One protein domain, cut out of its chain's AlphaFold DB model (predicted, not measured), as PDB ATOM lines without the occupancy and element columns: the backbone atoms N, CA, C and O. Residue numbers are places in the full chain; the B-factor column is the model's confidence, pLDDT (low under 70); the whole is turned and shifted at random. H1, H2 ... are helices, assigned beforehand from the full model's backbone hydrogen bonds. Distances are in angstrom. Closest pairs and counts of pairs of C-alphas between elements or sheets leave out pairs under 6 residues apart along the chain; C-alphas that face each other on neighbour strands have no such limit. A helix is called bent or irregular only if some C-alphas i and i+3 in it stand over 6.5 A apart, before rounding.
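AT A GLANCE: This is residues 103 to 281 of the 471 residues of an uncharacterized protein of Bdellovibrio sp. ArHS (UniProt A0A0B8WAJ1). Look first for a long, uneven helical hairpin, H7 and H8, with H2 packed on both its helices and H1 on H7 near the hairpin's turn. At the other end of H7 a small head of H3, H4, H5 and H6 packs on H8 through H6, and beyond it residues 267 to 281, mostly H8, stick out as a free arm. The printed part has 179 residues with eight named helices, H1 to H8 in order, and no named strand; its class is all helix. It is loose, with a radius of gyration of the C-alphas of 21.0 A, and elongated, spanning 71 by 41 by 32 A.

IN THESE COORDINATES: Find C-alpha 235 at (14.384, 13.527, -12.515); from there H8, residues 235 to 279, runs 64.5 A to C-alpha 279 at (59.444, 51.410, -38.918). Before it comes H7, residues 205 to 227, 32.3 A long. Go back to C-alpha 120 at (8.115, 7.241, -29.917), where H1 begins, residues 120 to 134, 20.6 A long. Then follow H2, residues 139 to 145, H3, residues 147 to 153, H4, residues 161 to 164, H5, residues 167 to 178, 16.9 A long, and H6, residues 190 to 203, 20.0 A long. H3 is irregular, but only just: C-alphas 150 and 153 are 6.6 A apart.

HOW THE PARTS SIT: H8 touches H7 with residues 238 to 259 alone, as a hairpin at a shallow tilt of 23 degrees, opposite ways; look at Leu 219 and Tyr 249, their closest C-alphas, 5.9 A apart. H2 touches H7, closest at the C-alphas of Gly 140 and Ile 212, 4.6 A. It also touches H8, closest at the C-alphas of Cys 141 and Val 252, 5.8 A. H1 touches H7 with residues 125 to 129 alone, closest at the C-alphas of Leu 125 and Ser 225, 7.1 A; H1 and H8 are apart. H6 touches H8 about perpendicular, at 86 degrees, with the C-alphas of Lys 202 and Glu 263 closest at 6.5 A. H5 touches H3, closest at the C-alphas of Val 151 and Glu 176, 5.5 A. H4 and H5 touch only at the corner, closest at the C-alphas of Asp 163 and Gly 169, 3.9 A. Every O i to N i+4 pair is within hydrogen-bond range in H1, H2, H6, H7 and H8, with 6 of 8 in H5 and 0 of 3 in H3, where 3 of 4 O i to N i+3 pairs are; H4 is too short for an O i to N i+4 pair.

THE WHOLE: The two C-alphas farthest apart are those of Leu 118 and Gly 281, 74.8 A. The printed part has no cut, and the link from H5 to H6, 11 residues, is long. Confidence is under 70 at residue 137 and residues 183 to 186.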
ATOM      1  N   THR A 103      35.941  15.337 -20.885       87.44
ATOM      2  CA  THR A 103      34.583  14.792 -20.998       87.44
ATOM      3  C   THR A 103      34.376  14.174 -22.381       87.44
ATOM      4  O   THR A 103      33.851  13.069 -22.485       87.44
ATOM      5  N   HIS A 104      34.886  14.798 -23.448       85.62
ATOM      6  CA  HIS A 104      34.859  14.199 -24.791       85.62
ATOM      7  C   HIS A 104      35.703  12.931 -24.930       85.62
ATOM      8  O   HIS A 104      35.327  12.042 -25.690       85.62
ATOM      9  N   ILE A 105      36.831  12.837 -24.220       82.94
ATOM     10  CA  ILE A 105      37.688  11.641 -24.241       82.94
ATOM     11  C   ILE A 105      36.948  10.437 -23.641       82.94
ATOM     12  O   ILE A 105      37.072   9.326 -24.151       82.94
ATOM     13  N   LEU A 106      36.149  10.661 -22.596       85.44
ATOM     14  CA  LEU A 106      35.398   9.617 -21.890       85.44
ATOM     15  C   LEU A 106      33.968   9.425 -22.421       85.44
ATOM     16  O   LEU A 106      33.212   8.623 -21.880       85.44
ATOM     17  N   LYS A 107      33.592  10.137 -23.488       86.50
ATOM     18  CA  LYS A 107      32.226  10.201 -24.026       86.50
ATOM     19  C   LYS A 107      31.608   8.829 -24.313       86.50
ATOM     20  O   LYS A 107      30.478   8.575 -23.913       86.50
ATOM     21  N   SER A 108      32.361   7.925 -24.937       85.19
ATOM     22  CA  SER A 108      31.884   6.574 -25.274       85.19
ATOM     23  C   SER A 108      31.727   5.643 -24.066       85.19
ATOM     24  O   SER A 108      31.150   4.566 -24.196       85.19
ATOM     25  N   GLN A 109      32.234   6.043 -22.899       86.00
ATOM     26  CA  GLN A 109      32.155   5.290 -21.644       86.00
ATOM     27  C   GLN A 109      31.052   5.822 -20.717       86.00
ATOM     28  O   GLN A 109      30.860   5.292 -19.623       86.00
ATOM     29  N   MET A 110      30.337   6.875 -21.123       87.06
ATOM     30  CA  MET A 110      29.316   7.499 -20.287       87.06
ATOM     31  C   MET A 110      28.104   6.575 -20.117       87.06
ATOM     32  O   MET A 110      27.569   6.076 -21.112       87.06
ATOM     33  N   PRO A 111      27.640   6.354 -18.874       85.94
ATOM     34  CA  PRO A 111      26.477   5.520 -18.631       85.94
ATOM     35  C   PRO A 111      25.215   6.191 -19.182       85.94
ATOM     36  O   PRO A 111      24.959   7.367 -18.932       85.94
ATOM     37  N   MET A 112      24.405   5.413 -19.900       90.00
ATOM     38  CA  MET A 112      23.077   5.832 -20.345       90.00
ATOM     39  C   MET A 112      22.012   5.250 -19.413       90.00
ATOM     40  O   MET A 112      21.956   4.023 -19.276       90.00
ATOM     41  N   PRO A 113      21.162   6.083 -18.790       89.50
ATOM     42  CA  PRO A 113      20.069   5.597 -17.961       89.50
ATOM     43  C   PRO A 113      19.020   4.865 -18.807       89.50
ATOM     44  O   PRO A 113      18.954   5.011 -20.030       89.50
ATOM     45  N   VAL A 114      18.201   4.054 -18.138       88.25
ATOM     46  CA  VAL A 114      17.060   3.376 -18.765       88.25
ATOM     47  C   VAL A 114      15.963   4.405 -19.039       88.25
ATOM     48  O   VAL A 114      15.705   5.280 -18.213       88.25
ATOM     49  N   VAL A 115      15.334   4.308 -20.209       91.88
ATOM     50  CA  VAL A 115      14.199   5.155 -20.589       91.88
ATOM     51  C   VAL A 115      12.960   4.715 -19.802       91.88
ATOM     52  O   VAL A 115      12.655   3.525 -19.748       91.88
ATOM     53  N   ASN A 116      12.231   5.661 -19.206       89.94
ATOM     54  CA  ASN A 116      11.038   5.380 -18.395       89.94
ATOM     55  C   ASN A 116       9.764   5.159 -19.228       89.94
ATOM     56  O   ASN A 116       8.776   4.639 -18.712       89.94
ATOM     57  N   SER A 117       9.772   5.573 -20.495       87.25
ATOM     58  CA  SER A 117       8.619   5.538 -21.394       87.25
ATOM     59  C   SER A 117       9.017   5.021 -22.778       87.25
ATOM     60  O   SER A 117      10.026   5.446 -23.336       87.25
ATOM     61  N   LEU A 118       8.198   4.131 -23.343       87.88
ATOM     62  CA  LEU A 118       8.344   3.598 -24.706       87.88
ATOM     63  C   LEU A 118       7.606   4.452 -25.749       87.88
ATOM     64  O   LEU A 118       7.309   4.002 -26.853       87.88
ATOM     65  N   GLU A 119       7.243   5.687 -25.405       92.19
ATOM     66  CA  GLU A 119       6.665   6.592 -26.389       92.19
ATOM     67  C   GLU A 119       7.670   6.901 -27.511       92.19
ATOM     68  O   GLU A 119       8.847   7.148 -27.223       92.19
ATOM     69  N   PRO A 120       7.221   7.017 -28.778       91.69
ATOM     70  CA  PRO A 120       8.115   7.241 -29.917       91.69
ATOM     71  C   PRO A 120       9.059   8.444 -29.759       91.69
ATOM     72  O   PRO A 120      10.197   8.418 -30.227       91.69
ATOM     73  N   ARG A 121       8.620   9.506 -29.065       92.00
ATOM     74  CA  ARG A 121       9.465  10.677 -28.767       92.00
ATOM     75  C   ARG A 121      10.616  10.357 -27.805       92.00
ATOM     76  O   ARG A 121      11.705  10.896 -27.975       92.00
ATOM     77  N   CYS A 122      10.387   9.486 -26.821       93.88
ATOM     78  CA  CYS A 122      11.384   9.083 -25.833       93.88
ATOM     79  C   CYS A 122      12.387   8.102 -26.438       93.88
ATOM     80  O   CYS A 122      13.589   8.277 -26.246       93.88
ATOM     81  N   GLU A 123      11.913   7.152 -27.248       92.69
ATOM     82  CA  GLU A 123      12.779   6.252 -28.017       92.69
ATOM     83  C   GLU A 123      13.660   7.028 -29.003       92.69
ATOM     84  O   GLU A 123      14.868   6.809 -29.065       92.69
ATOM     85  N   SER A 124      13.085   7.990 -29.734       93.06
ATOM     86  CA  SER A 124      13.841   8.840 -30.660       93.06
ATOM     87  C   SER A 124      14.906   9.675 -29.940       93.06
ATOM     88  O   SER A 124      16.038   9.782 -30.418       93.06
ATOM     89  N   LEU A 125      14.581  10.243 -28.773       94.62
ATOM     90  CA  LEU A 125      15.546  10.983 -27.962       94.62
ATOM     91  C   LEU A 125      16.670  10.074 -27.445       94.62
ATOM     92  O   LEU A 125      17.837  10.425 -27.602       94.62
ATOM     93  N   ASP A 126      16.347   8.915 -26.870       94.25
ATOM     94  CA  ASP A 126      17.341   7.941 -26.397       94.25
ATOM     95  C   ASP A 126      18.272   7.488 -27.527       94.25
ATOM     96  O   ASP A 126      19.493   7.539 -27.373       94.25
ATOM     97  N   GLN A 127      17.724   7.169 -28.703       93.19
ATOM     98  CA  GLN A 127      18.519   6.833 -29.884       93.19
ATOM     99  C   GLN A 127      19.469   7.965 -30.278       93.19
ATOM    100  O   GLN A 127      20.639   7.702 -30.545       93.19
ATOM    101  N   ARG A 128      19.014   9.226 -30.281       93.88
ATOM    102  CA  ARG A 128      19.872  10.383 -30.592       93.88
ATOM    103  C   ARG A 128      20.979  10.580 -29.556       93.88
ATOM    104  O   ARG A 128      22.114  10.847 -29.943       93.88
ATOM    105  N   LEU A 129      20.678  10.433 -28.264       93.50
ATOM    106  CA  LEU A 129      21.672  10.550 -27.188       93.50
ATOM    107  C   LEU A 129      22.715   9.429 -27.277       93.50
ATOM    108  O   LEU A 129      23.912   9.709 -27.223       93.50
ATOM    109  N   ARG A 130      22.281   8.179 -27.486       92.50
ATOM    110  CA  ARG A 130      23.178   7.028 -27.678       92.50
ATOM    111  C   ARG A 130      24.018   7.166 -28.933       92.50
ATOM    112  O   ARG A 130      25.225   6.965 -28.859       92.50
ATOM    113  N   ALA A 131      23.398   7.528 -30.057       90.81
ATOM    114  CA  ALA A 131      24.102   7.769 -31.310       90.81
ATOM    115  C   ALA A 131      25.200   8.804 -31.083       90.81
ATOM    116  O   ALA A 131      26.363   8.518 -31.358       90.81
ATOM    117  N   TYR A 132      24.857   9.929 -30.448       91.38
ATOM    118  CA  TYR A 132      25.833  10.945 -30.101       91.38
ATOM    119  C   TYR A 132      26.965  10.371 -29.249       91.38
ATOM    120  O   TYR A 132      28.110  10.477 -29.664       91.38
ATOM    121  N   LEU A 133      26.687   9.734 -28.105       89.75
ATOM    122  CA  LEU A 133      27.719   9.179 -27.211       89.75
ATOM    123  C   LEU A 133      28.580   8.083 -27.859       89.75
ATOM    124  O   LEU A 133      29.746   7.942 -27.499       89.75
ATOM    125  N   SER A 134      28.032   7.344 -28.824       86.44
ATOM    126  CA  SER A 134      28.739   6.287 -29.554       86.44
ATOM    127  C   SER A 134      29.685   6.803 -30.640       86.44
ATOM    128  O   SER A 134      30.570   6.065 -31.080       86.44
ATOM    129  N   GLU A 135      29.530   8.056 -31.079       81.62
ATOM    130  CA  GLU A 135      30.442   8.646 -32.053       81.62
ATOM    131  C   GLU A 135      31.856   8.802 -31.466       81.62
ATOM    132  O   GLU A 135      32.003   9.132 -30.282       81.62
ATOM    133  N   PRO A 136      32.912   8.630 -32.288       73.38
ATOM    134  CA  PRO A 136      34.286   8.909 -31.886       73.38
ATOM    135  C   PRO A 136      34.444  10.308 -31.278       73.38
ATOM    136  O   PRO A 136      33.621  11.198 -31.509       73.38
ATOM    137  N   VAL A 137      35.547  10.517 -30.544       66.19
ATOM    138  CA  VAL A 137      35.907  11.830 -29.984       66.19
ATOM    139  C   VAL A 137      35.709  12.913 -31.043       66.19
ATOM    140  O   VAL A 137      36.255  12.829 -32.148       66.19
ATOM    141  N   LEU A 138      34.916  13.914 -30.674       76.38
ATOM    142  CA  LEU A 138      34.526  15.014 -31.537       76.38
ATOM    143  C   LEU A 138      35.738  15.688 -32.185       76.38
ATOM    144  O   LEU A 138      36.740  15.992 -31.526       76.38
ATOM    145  N   ARG A 139      35.649  15.891 -33.503       83.56
ATOM    146  CA  ARG A 139      36.769  16.354 -34.329       83.56
ATOM    147  C   ARG A 139      37.190  17.768 -33.946       83.56
ATOM    148  O   ARG A 139      38.389  18.026 -33.954       83.56
ATOM    149  N   GLY A 140      36.252  18.645 -33.583       86.88
ATOM    150  CA  GLY A 140      36.532  20.024 -33.182       86.88
ATOM    151  C   GLY A 140      37.423  20.080 -31.944       86.88
ATOM    152  O   GLY A 140      38.557  20.559 -32.005       86.88
ATOM    153  N   CYS A 141      36.957  19.500 -30.839       87.25
ATOM    154  CA  CYS A 141      37.716  19.390 -29.590       87.25
ATOM    155  C   CYS A 141      39.074  18.703 -29.774       87.25
ATOM    156  O   CYS A 141      40.109  19.216 -29.338       87.25
ATOM    157  N   ARG A 142      39.089  17.552 -30.456       86.94
ATOM    158  CA  ARG A 142      40.315  16.776 -30.642       86.94
ATOM    159  C   ARG A 142      41.347  17.528 -31.469       86.94
ATOM    160  O   ARG A 142      42.480  17.659 -31.027       86.94
ATOM    161  N   GLN A 143      40.963  18.083 -32.616       90.12
ATOM    162  CA  GLN A 143      41.894  18.811 -33.484       90.12
ATOM    163  C   GLN A 143      42.291  20.186 -32.925       90.12
ATOM    164  O   GLN A 143      43.248  20.780 -33.409       90.12
ATOM    165  N   THR A 144      41.602  20.694 -31.901       91.38
ATOM    166  CA  THR A 144      42.019  21.911 -31.187       91.38
ATOM    167  C   THR A 144      43.187  21.640 -30.236       91.38
ATOM    168  O   THR A 144      44.116  22.442 -30.143       91.38
ATOM    169  N   TYR A 145      43.146  20.514 -29.522       87.50
ATOM    170  CA  TYR A 145      44.072  20.215 -28.421       87.50
ATOM    171  C   TYR A 145      45.083  19.098 -28.720       87.50
ATOM    172  O   TYR A 145      46.094  18.972 -28.035       87.50
ATOM    173  N   GLN A 146      44.832  18.315 -29.762       87.19
ATOM    174  CA  GLN A 146      45.750  17.367 -30.390       87.19
ATOM    175  C   GLN A 146      45.751  17.646 -31.898       87.19
ATOM    176  O   GLN A 146      45.277  16.821 -32.682       87.19
ATOM    177  N   PRO A 147      46.192  18.839 -32.330       89.75
ATOM    178  CA  PRO A 147      46.046  19.264 -33.716       89.75
ATOM    179  C   PRO A 147      46.740  18.339 -34.709       89.75
ATOM    180  O   PRO A 147      46.271  18.240 -35.835       89.75
ATOM    181  N   GLU A 148      47.774  17.604 -34.294       87.56
ATOM    182  CA  GLU A 148      48.419  16.540 -35.065       87.56
ATOM    183  C   GLU A 148      47.469  15.398 -35.473       87.56
ATOM    184  O   GLU A 148      47.716  14.734 -36.477       87.56
ATOM    185  N   SER A 149      46.350  15.186 -34.770       87.88
ATOM    186  CA  SER A 149      45.416  14.084 -35.041       87.88
ATOM    187  C   SER A 149      44.700  14.216 -36.387       87.88
ATOM    188  O   SER A 149      44.040  13.278 -36.828       87.88
ATOM    189  N   PHE A 150      44.777  15.371 -37.052       90.31
ATOM    190  CA  PHE A 150      44.117  15.584 -38.342       90.31
ATOM    191  C   PHE A 150      44.634  14.674 -39.456       90.31
ATOM    192  O   PHE A 150      43.915  14.408 -40.416       90.31
ATOM    193  N   VAL A 151      45.856  14.159 -39.316       90.31
ATOM    194  CA  VAL A 151      46.446  13.243 -40.296       90.31
ATOM    195  C   VAL A 151      45.930  11.811 -40.162       90.31
ATOM    196  O   VAL A 151      46.189  10.991 -41.032       90.31
ATOM    197  N   GLU A 152      45.177  11.490 -39.107       87.44
ATOM    198  CA  GLU A 152      44.640  10.141 -38.882       87.44
ATOM    199  C   GLU A 152      43.652   9.682 -39.946       87.44
ATOM    200  O   GLU A 152      43.502   8.482 -40.157       87.44
ATOM    201  N   SER A 153      42.988  10.617 -40.626       82.12
ATOM    202  CA  SER A 153      42.096  10.297 -41.739       82.12
ATOM    203  C   SER A 153      42.839  10.026 -43.049       82.12
ATOM    204  O   SER A 153      42.194   9.708 -44.047       82.12
ATOM    205  N   ARG A 154      44.167  10.193 -43.091       86.38
ATOM    206  CA  ARG A 154      44.967   9.977 -44.301       86.38
ATOM    207  C   ARG A 154      45.364   8.508 -44.419       86.38
ATOM    208  O   ARG A 154      45.748   7.869 -43.443       86.38
ATOM    209  N   GLY A 155      45.289   7.983 -45.641       84.56
ATOM    210  CA  GLY A 155      45.811   6.654 -45.955       84.56
ATOM    211  C   GLY A 155      47.345   6.613 -45.846       84.56
ATOM    212  O   GLY A 155      47.992   7.636 -46.084       84.56
ATOM    213  N   PRO A 156      47.948   5.454 -45.526       85.31
ATOM    214  CA  PRO A 156      49.399   5.337 -45.455       85.31
ATOM    215  C   PRO A 156      50.086   5.692 -46.781       85.31
ATOM    216  O   PRO A 156      49.683   5.207 -47.834       85.31
ATOM    217  N   GLY A 157      51.127   6.525 -46.735       83.38
ATOM    218  CA  GLY A 157      51.899   6.953 -47.905       83.38
ATOM    219  C   GLY A 157      51.103   7.811 -48.891       83.38
ATOM    220  O   GLY A 157      51.569   8.045 -50.003       83.38
ATOM    221  N   ALA A 158      49.904   8.270 -48.515       84.81
ATOM    222  CA  ALA A 158      49.076   9.096 -49.376       84.81
ATOM    223  C   ALA A 158      49.707  10.485 -49.528       84.81
ATOM    224  O   ALA A 158      49.633  11.327 -48.626       84.81
ATOM    225  N   VAL A 159      50.311  10.711 -50.693       88.06
ATOM    226  CA  VAL A 159      50.884  11.991 -51.106       88.06
ATOM    227  C   VAL A 159      50.352  12.333 -52.490       88.06
ATOM    228  O   VAL A 159      50.440  11.532 -53.421       88.06
ATOM    229  N   SER A 160      49.801  13.533 -52.623       89.38
ATOM    230  CA  SER A 160      49.402  14.117 -53.898       89.38
ATOM    231  C   SER A 160      50.121  15.442 -54.129       89.38
ATOM    232  O   SER A 160      50.599  16.083 -53.195       89.38
ATOM    233  N   GLU A 161      50.163  15.888 -55.381       90.06
ATOM    234  CA  GLU A 161      50.718  17.201 -55.712       90.06
ATOM    235  C   GLU A 161      49.971  18.336 -54.989       90.06
ATOM    236  O   GLU A 161      50.603  19.251 -54.468       90.06
ATOM    237  N   ASN A 162      48.645  18.221 -54.849       92.00
ATOM    238  CA  ASN A 162      47.816  19.177 -54.107       92.00
ATOM    239  C   ASN A 162      48.210  19.269 -52.625       92.00
ATOM    240  O   ASN A 162      48.207  20.360 -52.053       92.00
ATOM    241  N   ASP A 163      48.581  18.144 -51.998       91.88
ATOM    242  CA  ASP A 163      49.082  18.168 -50.621       91.88
ATOM    243  C   ASP A 163      50.361  19.011 -50.537       91.88
ATOM    244  O   ASP A 163      50.505  19.858 -49.660       91.88
ATOM    245  N   LEU A 164      51.271  18.828 -51.491       92.62
ATOM    246  CA  LEU A 164      52.575  19.487 -51.503       92.62
ATOM    247  C   LEU A 164      52.513  20.958 -51.957       92.62
ATOM    248  O   LEU A 164      53.464  21.708 -51.746       92.62
ATOM    249  N   GLN A 165      51.389  21.382 -52.540       93.12
ATOM    250  CA  GLN A 165      51.096  22.765 -52.924       93.12
ATOM    251  C   GLN A 165      50.320  23.552 -51.856       93.12
ATOM    252  O   GLN A 165      49.971  24.707 -52.091       93.12
ATOM    253  N   SER A 166      50.047  22.975 -50.682       95.38
ATOM    254  CA  SER A 166      49.347  23.658 -49.585       95.38
ATOM    255  C   SER A 166      50.125  23.552 -48.275       95.38
ATOM    256  O   SER A 166      50.765  22.540 -48.001       95.38
ATOM    257  N   LEU A 167      50.063  24.582 -47.424       96.50
ATOM    258  CA  LEU A 167      50.729  24.527 -46.116       96.50
ATOM    259  C   LEU A 167      50.136  23.424 -45.220       96.50
ATOM    260  O   LEU A 167      50.880  22.749 -44.514       96.50
ATOM    261  N   GLU A 168      48.817  23.210 -45.272       95.88
ATOM    262  CA  GLU A 168      48.163  22.117 -44.543       95.88
ATOM    263  C   GLU A 168      48.657  20.745 -45.018       95.88
ATOM    264  O   GLU A 168      48.995  19.901 -44.190       95.88
ATOM    265  N   GLY A 169      48.756  20.519 -46.331       94.81
ATOM    266  CA  GLY A 169      49.257  19.254 -46.862       94.81
ATOM    267  C   GLY A 169      50.753  19.047 -46.600       94.81
ATOM    268  O   GLY A 169      51.146  17.937 -46.235       94.81
ATOM    269  N   LEU A 170      51.571  20.107 -46.652       95.50
ATOM    270  CA  LEU A 170      52.987  20.048 -46.266       95.50
ATOM    271  C   LEU A 170      53.196  19.735 -44.781       95.50
ATOM    272  O   LEU A 170      54.188  19.113 -44.412       95.50
ATOM    273  N   LEU A 171      52.272  20.144 -43.912       95.50
ATOM    274  CA  LEU A 171      52.251  19.692 -42.521       95.50
ATOM    275  C   LEU A 171      51.825  18.220 -42.439       95.50
ATOM    276  O   LEU A 171      52.432  17.437 -41.711       95.50
ATOM    277  N   ALA A 172      50.791  17.838 -43.189       93.44
ATOM    278  CA  ALA A 172      50.142  16.540 -43.067       93.44
ATOM    279  C   ALA A 172      51.016  15.359 -43.506       93.44
ATOM    280  O   ALA A 172      51.076  14.347 -42.808       93.44
ATOM    281  N   VAL A 173      51.678  15.480 -44.660       91.94
ATOM    282  CA  VAL A 173      52.466  14.399 -45.274       91.94
ATOM    283  C   VAL A 173      53.546  13.861 -44.325       91.94
ATOM    284  O   VAL A 173      53.529  12.662 -44.040       91.94
ATOM    285  N   PRO A 174      54.459  14.689 -43.781       90.44
ATOM    286  CA  PRO A 174      55.470  14.184 -42.868       90.44
ATOM    287  C   PRO A 174      54.895  13.795 -41.506       90.44
ATOM    288  O   PRO A 174      55.370  12.827 -40.925       90.44
ATOM    289  N   LEU A 175      53.871  14.486 -40.988       89.69
ATOM    290  CA  LEU A 175      53.267  14.136 -39.695       89.69
ATOM    291  C   LEU A 175      52.637  12.740 -39.701       89.69
ATOM    292  O   LEU A 175      52.732  12.018 -38.709       89.69
ATOM    293  N   GLU A 176      52.026  12.332 -40.815       88.62
ATOM    294  CA  GLU A 176      51.441  10.998 -40.940       88.62
ATOM    295  C   GLU A 176      52.501   9.889 -40.854       88.62
ATOM    296  O   GLU A 176      52.259   8.857 -40.224       88.62
ATOM    297  N   ALA A 177      53.690  10.127 -41.409       85.38
ATOM    298  CA  ALA A 177      54.824   9.219 -41.299       85.38
ATOM    299  C   ALA A 177      55.482   9.285 -39.908       85.38
ATOM    300  O   ALA A 177      55.709   8.259 -39.269       85.38
ATOM    301  N   LEU A 178      55.753  10.493 -39.406       85.62
ATOM    302  CA  LEU A 178      56.479  10.724 -38.154       85.62
ATOM    303  C   LEU A 178      55.712  10.249 -36.921       85.62
ATOM    304  O   LEU A 178      56.343   9.844 -35.951       85.62
ATOM    305  N   ARG A 179      54.375  10.208 -36.955       82.81
ATOM    306  CA  ARG A 179      53.582   9.629 -35.854       82.81
ATOM    307  C   ARG A 179      53.798   8.120 -35.670       82.81
ATOM    308  O   ARG A 179      53.365   7.572 -34.663       82.81
ATOM    309  N   LYS A 180      54.397   7.443 -36.659       82.44
ATOM    310  CA  LYS A 180      54.767   6.017 -36.601       82.44
ATOM    311  C   LYS A 180      56.170   5.812 -36.043       82.44
ATOM    312  O   LYS A 180      56.546   4.683 -35.761       82.44
ATOM    313  N   VAL A 181      56.934   6.892 -35.898       80.00
ATOM    314  CA  VAL A 181      58.260   6.874 -35.296       80.00
ATOM    315  C   VAL A 181      58.117   7.147 -33.807       80.00
ATOM    316  O   VAL A 181      57.434   8.086 -33.401       80.00
ATOM    317  N   ASN A 182      58.819   6.371 -32.986       71.50
ATOM    318  CA  ASN A 182      59.014   6.716 -31.581       71.50
ATOM    319  C   ASN A 182      59.931   7.944 -31.498       71.50
ATOM    320  O   ASN A 182      61.156   7.819 -31.448       71.50
ATOM    321  N   LEU A 183      59.341   9.140 -31.567       67.50
ATOM    322  CA  LEU A 183      60.101  10.382 -31.544       67.50
ATOM    323  C   LEU A 183      60.733  10.592 -30.158       67.50
ATOM    324  O   LEU A 183      60.019  10.561 -29.151       67.50
ATOM    325  N   PRO A 184      62.045  10.863 -30.084       65.44
ATOM    326  CA  PRO A 184      62.653  11.352 -28.859       65.44
ATOM    327  C   PRO A 184      62.023  12.673 -28.442       65.44
ATOM    328  O   PRO A 184      61.951  13.626 -29.220       65.44
ATOM    329  N   THR A 185      61.593  12.758 -27.190       61.62
ATOM    330  CA  THR A 185      60.854  13.925 -26.694       61.62
ATOM    331  C   THR A 185      61.681  15.174 -26.531       61.62
ATOM    332  O   THR A 185      61.126  16.258 -26.402       61.62
ATOM    333  N   ASN A 186      62.996  15.017 -26.483       67.62
ATOM    334  CA  ASN A 186      63.940  16.100 -26.305       67.62
ATOM    335  C   ASN A 186      64.426  16.690 -27.633       67.62
ATOM    336  O   ASN A 186      65.103  17.706 -27.588       67.62
ATOM    337  N   LEU A 187      64.105  16.117 -28.803       78.81
ATOM    338  CA  LEU A 187      64.580  16.679 -30.077       78.81
ATOM    339  C   LEU A 187      64.012  18.090 -30.314       78.81
ATOM    340  O   LEU A 187      64.741  19.029 -30.642       78.81
ATOM    341  N   LEU A 188      62.715  18.248 -30.056       81.69
ATOM    342  CA  LEU A 188      62.033  19.537 -29.983       81.69
ATOM    343  C   LEU A 188      61.730  19.858 -28.522       81.69
ATOM    344  O   LEU A 188      61.215  19.002 -27.802       81.69
ATOM    345  N   SER A 189      62.010  21.087 -28.090       81.94
ATOM    346  CA  SER A 189      61.625  21.534 -26.750       81.94
ATOM    347  C   SER A 189      60.097  21.538 -26.589       81.94
ATOM    348  O   SER A 189      59.349  21.517 -27.568       81.94
ATOM    349  N   GLN A 190      59.599  21.602 -25.351       81.94
ATOM    350  CA  GLN A 190      58.158  21.757 -25.120       81.94
ATOM    351  C   GLN A 190      57.611  23.035 -25.782       81.94
ATOM    352  O   GLN A 190      56.479  23.040 -26.267       81.94
ATOM    353  N   GLU A 191      58.410  24.107 -25.823       86.12
ATOM    354  CA  GLU A 191      58.054  25.349 -26.509       86.12
ATOM    355  C   GLU A 191      57.919  25.125 -28.020       86.12
ATOM    356  O   GLU A 191      56.890  25.490 -28.584       86.12
ATOM    357  N   ASP A 192      58.887  24.449 -28.646       87.12
ATOM    358  CA  ASP A 192      58.861  24.117 -30.078       87.12
ATOM    359  C   ASP A 192      57.631  23.269 -30.437       87.12
ATOM    360  O   ASP A 192      56.939  23.523 -31.424       87.12
ATOM    361  N   GLN A 193      57.320  22.268 -29.608       85.81
ATOM    362  CA  GLN A 193      56.154  21.404 -29.800       85.81
ATOM    363  C   GLN A 193      54.843  22.189 -29.676       85.81
ATOM    364  O   GLN A 193      53.938  22.029 -30.498       85.81
ATOM    365  N   ASN A 194      54.733  23.062 -28.671       87.12
ATOM    366  CA  ASN A 194      53.562  23.919 -28.499       87.12
ATOM    367  C   ASN A 194      53.427  24.907 -29.663       87.12
ATOM    368  O   ASN A 194      52.323  25.101 -30.171       87.12
ATOM    369  N   GLN A 195      54.537  25.479 -30.130       91.25
ATOM    370  CA  GLN A 195      54.545  26.375 -31.278       91.25
ATOM    371  C   GLN A 195      54.089  25.654 -32.554       91.25
ATOM    372  O   GLN A 195      53.246  26.188 -33.277       91.25
ATOM    373  N   LEU A 196      54.569  24.429 -32.814       91.75
ATOM    374  CA  LEU A 196      54.108  23.615 -33.943       91.75
ATOM    375  C   LEU A 196      52.599  23.347 -33.865       91.75
ATOM    376  O   LEU A 196      51.887  23.542 -34.850       91.75
ATOM    377  N   ARG A 197      52.098  22.951 -32.690       91.38
ATOM    378  CA  ARG A 197      50.667  22.705 -32.455       91.38
ATOM    379  C   ARG A 197      49.827  23.956 -32.710       91.38
ATOM    380  O   ARG A 197      48.851  23.889 -33.453       91.38
ATOM    381  N   GLU A 198      50.231  25.110 -32.179       94.00
ATOM    382  CA  GLU A 198      49.545  26.380 -32.443       94.00
ATOM    383  C   GLU A 198      49.563  26.762 -33.929       94.00
ATOM    384  O   GLU A 198      48.577  27.303 -34.433       94.00
ATOM    385  N   ILE A 199      50.661  26.493 -34.646       96.81
ATOM    386  CA  ILE A 199      50.743  26.718 -36.095       96.81
ATOM    387  C   ILE A 199      49.731  25.835 -36.826       96.81
ATOM    388  O   ILE A 199      48.991  26.358 -37.657       96.81
ATOM    389  N   ILE A 200      49.640  24.542 -36.497       95.88
ATOM    390  CA  ILE A 200      48.663  23.636 -37.119       95.88
ATOM    391  C   ILE A 200      47.232  24.133 -36.866       95.88
ATOM    392  O   ILE A 200      46.446  24.210 -37.810       95.88
ATOM    393  N   VAL A 201      46.902  24.540 -35.631       95.56
ATOM    394  CA  VAL A 201      45.576  25.105 -35.315       95.56
ATOM    395  C   VAL A 201      45.306  26.371 -36.131       95.56
ATOM    396  O   VAL A 201      44.232  26.493 -36.707       95.56
ATOM    397  N   LYS A 202      46.271  27.295 -36.237       97.44
ATOM    398  CA  LYS A 202      46.129  28.541 -37.015       97.44
ATOM    399  C   LYS A 202      45.934  28.286 -38.509       97.44
ATOM    400  O   LYS A 202      45.103  28.941 -39.128       97.44
ATOM    401  N   VAL A 203      46.687  27.349 -39.086       97.31
ATOM    402  CA  VAL A 203      46.573  26.979 -40.508       97.31
ATOM    403  C   VAL A 203      45.216  26.343 -40.800       97.31
ATOM    404  O   VAL A 203      44.643  26.595 -41.853       97.31
ATOM    405  N   ARG A 204      44.683  25.562 -39.853       96.00
ATOM    406  CA  ARG A 204      43.435  24.799 -40.006       96.00
ATOM    407  C   ARG A 204      42.234  25.438 -39.302       96.00
ATOM    408  O   ARG A 204      41.215  24.775 -39.119       96.00
ATOM    409  N   ALA A 205      42.337  26.703 -38.892       96.00
ATOM    410  CA  ALA A 205      41.369  27.325 -37.992       96.00
ATOM    411  C   ALA A 205      39.940  27.298 -38.554       96.00
ATOM    412  O   ALA A 205      39.008  26.974 -37.824       96.00
ATOM    413  N   GLU A 206      39.762  27.565 -39.852       95.62
ATOM    414  CA  GLU A 206      38.450  27.514 -40.512       95.62
ATOM    415  C   GLU A 206      37.833  26.109 -40.478       95.62
ATOM    416  O   GLU A 206      36.676  25.949 -40.085       95.62
ATOM    417  N   ALA A 207      38.615  25.080 -40.815       94.50
ATOM    418  CA  ALA A 207      38.158  23.693 -40.790       94.50
ATOM    419  C   ALA A 207      37.787  23.239 -39.367       94.50
ATOM    420  O   ALA A 207      36.766  22.579 -39.164       94.50
ATOM    421  N   ILE A 208      38.583  23.622 -38.364       95.12
ATOM    422  CA  ILE A 208      38.316  23.260 -36.967       95.12
ATOM    423  C   ILE A 208      37.076  24.001 -36.442       95.12
ATOM    424  O   ILE A 208      36.223  23.379 -35.810       95.12
ATOM    425  N   LYS A 209      36.921  25.297 -36.747       96.19
ATOM    426  CA  LYS A 209      35.721  26.076 -36.392       96.19
ATOM    427  C   LYS A 209      34.451  25.477 -36.980       96.19
ATOM    428  O   LYS A 209      33.463  25.361 -36.267       96.19
ATOM    429  N   TYR A 210      34.490  25.029 -38.235       95.75
ATOM    430  CA  TYR A 210      33.354  24.343 -38.848       95.75
ATOM    431  C   TYR A 210      32.925  23.103 -38.044       95.75
ATOM    432  O   TYR A 210      31.734  22.899 -37.799       95.75
ATOM    433  N   HIS A 211      33.887  22.290 -37.589       93.81
ATOM    434  CA  HIS A 211      33.598  21.142 -36.725       93.81
ATOM    435  C   HIS A 211      33.006  21.573 -35.380       93.81
ATOM    436  O   HIS A 211      31.965  21.053 -34.990       93.81
ATOM    437  N   ILE A 212      33.601  22.574 -34.727       94.75
ATOM    438  CA  ILE A 212      33.110  23.143 -33.463       94.75
ATOM    439  C   ILE A 212      31.668  23.647 -33.602       94.75
ATOM    440  O   ILE A 212      30.820  23.318 -32.779       94.75
ATOM    441  N   ASP A 213      31.349  24.396 -34.655       95.69
ATOM    442  CA  ASP A 213      30.006  24.942 -34.869       95.69
ATOM    443  C   ASP A 213      28.977  23.845 -35.175       95.69
ATOM    444  O   ASP A 213      27.819  23.924 -34.755       95.69
ATOM    445  N   SER A 214      29.379  22.790 -35.888       93.44
ATOM    446  CA  SER A 214      28.542  21.604 -36.090       93.44
ATOM    447  C   SER A 214      28.252  20.888 -34.767       93.44
ATOM    448  O   SER A 214      27.105  20.550 -34.477       93.44
ATOM    449  N   GLU A 215      29.277  20.697 -33.941       93.06
ATOM    450  CA  GLU A 215      29.195  20.003 -32.655       93.06
ATOM    451  C   GLU A 215      28.359  20.790 -31.635       93.06
ATOM    452  O   GLU A 215      27.499  20.217 -30.962       93.06
ATOM    453  N   ARG A 216      28.529  22.119 -31.573       94.88
ATOM    454  CA  ARG A 216      27.721  23.005 -30.720       94.88
ATOM    455  C   ARG A 216      26.247  22.973 -31.089       94.88
ATOM    456  O   ARG A 216      25.411  22.943 -30.185       94.88
ATOM    457  N   ARG A 217      25.915  22.971 -32.385       95.44
ATOM    458  CA  ARG A 217      24.519  22.868 -32.845       95.44
ATOM    459  C   ARG A 217      23.891  21.549 -32.407       95.44
ATOM    460  O   ARG A 217      22.849  21.580 -31.760       95.44
ATOM    461  N   ALA A 218      24.571  20.426 -32.646       93.56
ATOM    462  CA  ALA A 218      24.090  19.110 -32.221       93.56
ATOM    463  C   ALA A 218      23.845  19.040 -30.701       93.56
ATOM    464  O   ALA A 218      22.794  18.584 -30.257       93.56
ATOM    465  N   LEU A 219      24.776  19.555 -29.891       95.06
ATOM    466  CA  LEU A 219      24.635  19.587 -28.431       95.06
ATOM    467  C   LEU A 219      23.508  20.511 -27.962       95.06
ATOM    468  O   LEU A 219      22.775  20.160 -27.041       95.06
ATOM    469  N   THR A 220      23.335  21.664 -28.610       96.69
ATOM    470  CA  THR A 220      22.246  22.603 -28.302       96.69
ATOM    471  C   THR A 220      20.884  21.953 -28.540       96.69
ATOM    472  O   THR A 220      19.995  22.045 -27.694       96.69
ATOM    473  N   GLU A 221      20.726  21.238 -29.655       95.56
ATOM    474  CA  GLU A 221      19.494  20.509 -29.970       95.56
ATOM    475  C   GLU A 221      19.211  19.371 -28.979       95.56
ATOM    476  O   GLU A 221      18.059  19.169 -28.587       95.56
ATOM    477  N   LEU A 222      20.242  18.631 -28.553       95.06
ATOM    478  CA  LEU A 222      20.101  17.559 -27.560       95.06
ATOM    479  C   LEU A 222      19.727  18.106 -26.181       95.06
ATOM    480  O   LEU A 222      18.821  17.571 -25.544       95.06
ATOM    481  N   LEU A 223      20.359  19.199 -25.745       96.50
ATOM    482  CA  LEU A 223      20.030  19.871 -24.486       96.50
ATOM    483  C   LEU A 223      18.589  20.393 -24.481       96.50
ATOM    484  O   LEU A 223      17.873  20.182 -23.502       96.50
ATOM    485  N   ALA A 224      18.139  21.007 -25.579       95.81
ATOM    486  CA  ALA A 224      16.753  21.450 -25.724       95.81
ATOM    487  C   ALA A 224      15.768  20.266 -25.724       95.81
ATOM    488  O   ALA A 224      14.711  20.331 -25.096       95.81
ATOM    489  N   SER A 225      16.121  19.159 -26.386       94.44
ATOM    490  CA  SER A 225      15.284  17.950 -26.415       94.44
ATOM    491  C   SER A 225      15.164  17.310 -25.026       94.44
ATOM    492  O   SER A 225      14.065  16.939 -24.626       94.44
ATOM    493  N   LEU A 226      16.266  17.245 -24.265       93.69
ATOM    494  CA  LEU A 226      16.289  16.765 -22.877       93.69
ATOM    495  C   LEU A 226      15.447  17.644 -21.945       93.69
ATOM    496  O   LEU A 226      14.724  17.129 -21.094       93.69
ATOM    497  N   GLN A 227      15.510  18.971 -22.087       92.50
ATOM    498  CA  GLN A 227      14.696  19.883 -21.275       92.50
ATOM    499  C   GLN A 227      13.201  19.619 -21.464       92.50
ATOM    500  O   GLN A 227      12.482  19.507 -20.471       92.50
ATOM    501  N   ASN A 228      12.773  19.406 -22.708       89.12
ATOM    502  CA  ASN A 228      11.371  19.213 -23.083       89.12
ATOM    503  C   ASN A 228      10.851  17.767 -22.907       89.12
ATOM    504  O   ASN A 228       9.734  17.466 -23.324       89.12
ATOM    505  N   SER A 229      11.633  16.857 -22.310       85.75
ATOM    506  CA  SER A 229      11.277  15.439 -22.152       85.75
ATOM    507  C   SER A 229      10.980  15.062 -20.691       85.75
ATOM    508  O   SER A 229      11.718  14.283 -20.087       85.75
ATOM    509  N   GLU A 230       9.952  15.658 -20.082       80.00
ATOM    510  CA  GLU A 230       9.612  15.455 -18.655       80.00
ATOM    511  C   GLU A 230       9.287  13.998 -18.285       80.00
ATOM    512  O   GLU A 230       9.581  13.579 -17.173       80.00
ATOM    513  N   GLU A 231       8.779  13.198 -19.225       87.19
ATOM    514  CA  GLU A 231       8.313  11.826 -18.960       87.19
ATOM    515  C   GLU A 231       9.284  10.732 -19.445       87.19
ATOM    516  O   GLU A 231       9.094   9.551 -19.158       87.19
ATOM    517  N   CYS A 232      10.344  11.094 -20.179       92.44
ATOM    518  CA  CYS A 232      11.234  10.104 -20.800       92.44
ATOM    519  C   CYS A 232      12.277   9.520 -19.837       92.44
ATOM    520  O   CYS A 232      12.691   8.375 -20.005       92.44
ATOM    521  N   TYR A 233      12.693  10.284 -18.826       93.62
ATOM    522  CA  TYR A 233      13.687   9.887 -17.827       93.62
ATOM    523  C   TYR A 233      13.246  10.372 -16.446       93.62
ATOM    524  O   TYR A 233      12.622  11.424 -16.337       93.62
ATOM    525  N   GLY A 234      13.605   9.642 -15.385       91.38
ATOM    526  CA  GLY A 234      13.398  10.115 -14.012       91.38
ATOM    527  C   GLY A 234      14.203  11.390 -13.736       91.38
ATOM    528  O   GLY A 234      15.219  11.622 -14.392       91.38
ATOM    529  N   GLU A 235      13.781  12.204 -12.765       91.44
ATOM    530  CA  GLU A 235      14.384  13.527 -12.515       91.44
ATOM    531  C   GLU A 235      15.907  13.477 -12.315       91.44
ATOM    532  O   GLU A 235      16.637  14.240 -12.947       91.44
ATOM    533  N   GLU A 236      16.404  12.537 -11.506       92.12
ATOM    534  CA  GLU A 236      17.840  12.366 -11.250       92.12
ATOM    535  C   GLU A 236      18.609  11.956 -12.520       92.12
ATOM    536  O   GLU A 236      19.651  12.531 -12.847       92.12
ATOM    537  N   ALA A 237      18.062  11.014 -13.293       92.50
ATOM    538  CA  ALA A 237      18.650  10.559 -14.551       92.50
ATOM    539  C   ALA A 237      18.682  11.680 -15.604       92.50
ATOM    540  O   ALA A 237      19.700  11.878 -16.273       92.50
ATOM    541  N   LYS A 238      17.595  12.454 -15.713       92.38
ATOM    542  CA  LYS A 238      17.501  13.633 -16.581       92.38
ATOM    543  C   LYS A 238      18.525  14.692 -16.178       92.38
ATOM    544  O   LYS A 238      19.218  15.214 -17.049       92.38
ATOM    545  N   ALA A 239      18.658  14.983 -14.883       92.62
ATOM    546  CA  ALA A 239      19.637  15.939 -14.371       92.62
ATOM    547  C   ALA A 239      21.080  15.499 -14.675       92.62
ATOM    548  O   ALA A 239      21.878  16.306 -15.155       92.62
ATOM    549  N   SER A 240      21.399  14.215 -14.479       92.69
ATOM    550  CA  SER A 240      22.717  13.648 -14.794       92.69
ATOM    551  C   SER A 240      23.038  13.706 -16.293       92.69
ATOM    552  O   SER A 240      24.136  14.123 -16.683       92.69
ATOM    553  N   LEU A 241      22.082  13.335 -17.155       93.69
ATOM    554  CA  LEU A 241      22.228  13.460 -18.608       93.69
ATOM    555  C   LEU A 241      22.436  14.918 -19.012       93.69
ATOM    556  O   LEU A 241      23.385  15.228 -19.730       93.69
ATOM    557  N   TYR A 242      21.597  15.824 -18.516       95.00
ATOM    558  CA  TYR A 242      21.709  17.243 -18.826       95.00
ATOM    559  C   TYR A 242      23.076  17.803 -18.418       95.00
ATOM    560  O   TYR A 242      23.730  18.447 -19.232       95.00
ATOM    561  N   ALA A 243      23.549  17.507 -17.203       94.12
ATOM    562  CA  ALA A 243      24.867  17.929 -16.732       94.12
ATOM    563  C   ALA A 243      26.001  17.408 -17.634       94.12
ATOM    564  O   ALA A 243      26.910  18.160 -17.984       94.12
ATOM    565  N   THR A 244      25.912  16.150 -18.068       93.50
ATOM    566  CA  THR A 244      26.891  15.522 -18.966       93.50
ATOM    567  C   THR A 244      26.933  16.213 -20.330       93.50
ATOM    568  O   THR A 244      27.991  16.656 -20.781       93.50
ATOM    569  N   PHE A 245      25.777  16.366 -20.980       94.69
ATOM    570  CA  PHE A 245      25.681  17.027 -22.284       94.69
ATOM    571  C   PHE A 245      26.024  18.519 -22.207       94.69
ATOM    572  O   PHE A 245      26.603  19.068 -23.144       94.69
ATOM    573  N   TYR A 246      25.737  19.171 -21.080       95.94
ATOM    574  CA  TYR A 246      26.120  20.557 -20.846       95.94
ATOM    575  C   TYR A 246      27.637  20.703 -20.688       95.94
ATOM    576  O   TYR A 246      28.227  21.628 -21.243       95.94
ATOM    577  N   GLN A 247      28.293  19.766 -19.998       94.44
ATOM    578  CA  GLN A 247      29.749  19.752 -19.884       94.44
ATOM    579  C   GLN A 247      30.422  19.507 -21.245       94.44
ATOM    580  O   GLN A 247      31.395  20.188 -21.569       94.44
ATOM    581  N   LEU A 248      29.874  18.612 -22.076       93.75
ATOM    582  CA  LEU A 248      30.307  18.462 -23.471       93.75
ATOM    583  C   LEU A 248      30.131  19.787 -24.236       93.75
ATOM    584  O   LEU A 248      31.071  20.285 -24.845       93.75
ATOM    585  N   TYR A 249      28.966  20.434 -24.139       95.50
ATOM    586  CA  TYR A 249      28.725  21.729 -24.792       95.50
ATOM    587  C   TYR A 249      29.734  22.802 -24.367       95.50
ATOM    588  O   TYR A 249      30.235  23.561 -25.207       95.50
ATOM    589  N   LYS A 250      30.063  22.846 -23.074       95.44
ATOM    590  CA  LYS A 250      31.053  23.764 -22.519       95.44
ATOM    591  C   LYS A 250      32.443  23.506 -23.096       95.44
ATOM    592  O   LYS A 250      33.056  24.446 -23.580       95.44
ATOM    593  N   GLU A 251      32.904  22.257 -23.138       93.62
ATOM    594  CA  GLU A 251      34.219  21.921 -23.705       93.62
ATOM    595  C   GLU A 251      34.348  22.297 -25.190       93.62
ATOM    596  O   GLU A 251      35.385  22.827 -25.593       93.62
ATOM    597  N   VAL A 252      33.306  22.078 -26.003       93.88
ATOM    598  CA  VAL A 252      33.310  22.509 -27.417       93.88
ATOM    599  C   VAL A 252      33.327  24.038 -27.520       93.88
ATOM    600  O   VAL A 252      34.024  24.612 -28.360       93.88
ATOM    601  N   THR A 253      32.574  24.721 -26.656       95.25
ATOM    602  CA  THR A 253      32.540  26.188 -26.620       95.25
ATOM    603  C   THR A 253      33.898  26.764 -26.214       95.25
ATOM    604  O   THR A 253      34.393  27.668 -26.884       95.25
ATOM    605  N   ASP A 254      34.535  26.200 -25.187       93.81
ATOM    606  CA  ASP A 254      35.861  26.598 -24.708       93.81
ATOM    607  C   ASP A 254      36.941  26.359 -25.778       93.81
ATOM    608  O   ASP A 254      37.825  27.200 -25.965       93.81
ATOM    609  N   ALA A 255      36.837  25.266 -26.548       93.44
ATOM    610  CA  ALA A 255      37.688  25.027 -27.714       93.44
ATOM    611  C   ALA A 255      37.520  26.130 -28.774       93.44
ATOM    612  O   ALA A 255      38.511  26.673 -29.265       93.44
ATOM    613  N   GLY A 256      36.277  26.524 -29.076       95.38
ATOM    614  CA  GLY A 256      35.982  27.613 -30.013       95.38
ATOM    615  C   GLY A 256      36.548  28.959 -29.560       95.38
ATOM    616  O   GLY A 256      37.191  29.656 -30.346       95.38
ATOM    617  N   VAL A 257      36.370  29.295 -28.279       95.62
ATOM    618  CA  VAL A 257      36.934  30.511 -27.669       95.62
ATOM    619  C   VAL A 257      38.459  30.499 -27.735       95.62
ATOM    620  O   VAL A 257      39.070  31.509 -28.077       95.62
ATOM    621  N   TYR A 258      39.089  29.354 -27.466       94.62
ATOM    622  CA  TYR A 258      40.542  29.232 -27.539       94.62
ATOM    623  C   TYR A 258      41.088  29.473 -28.954       94.62
ATOM    624  O   TYR A 258      42.093  30.169 -29.093       94.62
ATOM    625  N   ILE A 259      40.438  28.956 -30.004       95.81
ATOM    626  CA  ILE A 259      40.864  29.220 -31.391       95.81
ATOM    627  C   ILE A 259      40.742  30.708 -31.723       95.81
ATOM    628  O   ILE A 259      41.671  31.277 -32.294       95.81
ATOM    629  N   GLN A 260      39.637  31.347 -31.332       96.88
ATOM    630  CA  GLN A 260      39.431  32.781 -31.556       96.88
ATOM    631  C   GLN A 260      40.502  33.626 -30.855       96.88
ATOM    632  O   GLN A 260      41.077  34.522 -31.473       96.88
ATOM    633  N   ASP A 261      40.824  33.316 -29.596       96.69
ATOM    634  CA  ASP A 261      41.925  33.957 -28.865       96.69
ATOM    635  C   ASP A 261      43.274  33.740 -29.570       96.69
ATOM    636  O   ASP A 261      44.053  34.678 -29.756       96.69
ATOM    637  N   LEU A 262      43.547  32.510 -30.010       95.62
ATOM    638  CA  LEU A 262      44.795  32.160 -30.679       95.62
ATOM    639  C   LEU A 262      44.982  32.917 -32.005       95.62
ATOM    640  O   LEU A 262      46.090  33.379 -32.303       95.62
ATOM    641  N   GLU A 263      43.921  33.063 -32.798       97.50
ATOM    642  CA  GLU A 263      43.934  33.863 -34.024       97.50
ATOM    643  C   GLU A 263      44.069  35.354 -33.731       97.50
ATOM    644  O   GLU A 263      44.868  36.015 -34.389       97.50
ATOM    645  N   ALA A 264      43.344  35.881 -32.739       98.12
ATOM    646  CA  ALA A 264      43.411  37.289 -32.364       98.12
ATOM    647  C   ALA A 264      44.822  37.676 -31.893       98.12
ATOM    648  O   ALA A 264      45.392  38.657 -32.381       98.12
ATOM    649  N   ARG A 265      45.434  36.864 -31.018       97.88
ATOM    650  CA  ARG A 265      46.833  37.038 -30.594       97.88
ATOM    651  C   ARG A 265      47.800  36.905 -31.768       97.88
ATOM    652  O   ARG A 265      48.714  37.717 -31.900       97.88
ATOM    653  N   GLY A 266      47.595  35.910 -32.632       98.00
ATOM    654  CA  GLY A 266      48.410  35.700 -33.830       98.00
ATOM    655  C   GLY A 266      48.374  36.891 -34.788       98.00
ATOM    656  O   GLY A 266      49.425  37.374 -35.202       98.00
ATOM    657  N   LEU A 267      47.178  37.402 -35.086       98.12
ATOM    658  CA  LEU A 267      46.964  38.562 -35.950       98.12
ATOM    659  C   LEU A 267      47.577  39.828 -35.347       98.12
ATOM    660  O   LEU A 267      48.301  40.542 -36.035       98.12
ATOM    661  N   SER A 268      47.330  40.081 -34.059       98.31
ATOM    662  CA  SER A 268      47.897  41.233 -33.350       98.31
ATOM    663  C   SER A 268      49.428  41.232 -33.416       98.31
ATOM    664  O   SER A 268      50.034  42.232 -33.812       98.31
ATOM    665  N   GLN A 269      50.061  40.089 -33.134       98.38
ATOM    666  CA  GLN A 269      51.515  39.967 -33.209       98.38
ATOM    667  C   GLN A 269      52.036  40.059 -34.653       98.38
ATOM    668  O   GLN A 269      53.028  40.742 -34.884       98.38
ATOM    669  N   ALA A 270      51.369  39.456 -35.642       97.56
ATOM    670  CA  ALA A 270      51.769  39.559 -37.050       97.56
ATOM    671  C   ALA A 270      51.663  41.000 -37.593       97.56
ATOM    672  O   ALA A 270      52.486  41.433 -38.408       97.56
ATOM    673  N   MET A 271      50.682  41.776 -37.119       97.00
ATOM    674  CA  MET A 271      50.582  43.210 -37.401       97.00
ATOM    675  C   MET A 271      51.733  43.989 -36.761       97.00
ATOM    676  O   MET A 271      52.335  44.830 -37.430       97.00
ATOM    677  N   ALA A 272      52.077  43.690 -35.504       97.56
ATOM    678  CA  ALA A 272      53.228  44.292 -34.834       97.56
ATOM    679  C   ALA A 272      54.541  43.966 -35.567       97.56
ATOM    680  O   ALA A 272      55.349  44.861 -35.810       97.56
ATOM    681  N   ASP A 273      54.720  42.716 -35.997       97.12
ATOM    682  CA  ASP A 273      55.866  42.272 -36.791       97.12
ATOM    683  C   ASP A 273      55.985  43.078 -38.098       97.12
ATOM    684  O   ASP A 273      57.052  43.605 -38.417       97.12
ATOM    685  N   ARG A 274      54.867  43.266 -38.818       95.88
ATOM    686  CA  ARG A 274      54.830  44.079 -40.045       95.88
ATOM    687  C   ARG A 274      55.172  45.536 -39.759       95.88
ATOM    688  O   ARG A 274      55.918  46.146 -40.523       95.88
ATOM    689  N   GLN A 275      54.646  46.089 -38.669       95.88
ATOM    690  CA  GLN A 275      54.904  47.471 -38.290       95.88
ATOM    691  C   GLN A 275      56.382  47.704 -37.955       95.88
ATOM    692  O   GLN A 275      56.909  48.748 -38.332       95.88
ATOM    693  N   ARG A 276      57.075  46.735 -37.336       95.06
ATOM    694  CA  ARG A 276      58.530  46.823 -37.106       95.06
ATOM    695  C   ARG A 276      59.310  46.940 -38.414       95.06
ATOM    696  O   ARG A 276      60.207  47.773 -38.510       95.06
ATOM    697  N   VAL A 277      58.944  46.162 -39.436       94.50
ATOM    698  CA  VAL A 277      59.580  46.255 -40.763       94.50
ATOM    699  C   VAL A 277      59.346  47.637 -41.383       94.50
ATOM    700  O   VAL A 277      60.298  48.278 -41.821       94.50
ATOM    701  N   LEU A 278      58.112  48.150 -41.335       94.00
ATOM    702  CA  LEU A 278      57.791  49.495 -41.835       94.00
ATOM    703  C   LEU A 278      58.553  50.598 -41.080       94.00
ATOM    704  O   LEU A 278      59.066  51.529 -41.695       94.00
ATOM    705  N   GLN A 279      58.681  50.477 -39.756       93.56
ATOM    706  CA  GLN A 279      59.444  51.410 -38.918       93.56
ATOM    707  C   GLN A 279      60.952  51.379 -39.207       93.56
ATOM    708  O   GLN A 279      61.623  52.386 -39.000       93.56
ATOM    709  N   SER A 280      61.477  50.266 -39.732       90.00
ATOM    710  CA  SER A 280      62.861  50.167 -40.217       90.00
ATOM    711  C   SER A 280      63.082  50.800 -41.603       90.00
ATOM    712  O   SER A 280      64.184  50.732 -42.140       90.00
ATOM    713  N   GLY A 281      62.048  51.417 -42.191       92.62
ATOM    714  CA  GLY A 281      62.111  52.054 -43.509       92.62
ATOM    715  C   GLY A 281      61.990  51.082 -44.686       92.62
ATOM    716  O   GLY A 281      62.257  51.472 -45.819       92.62
TER     717      GLY A 281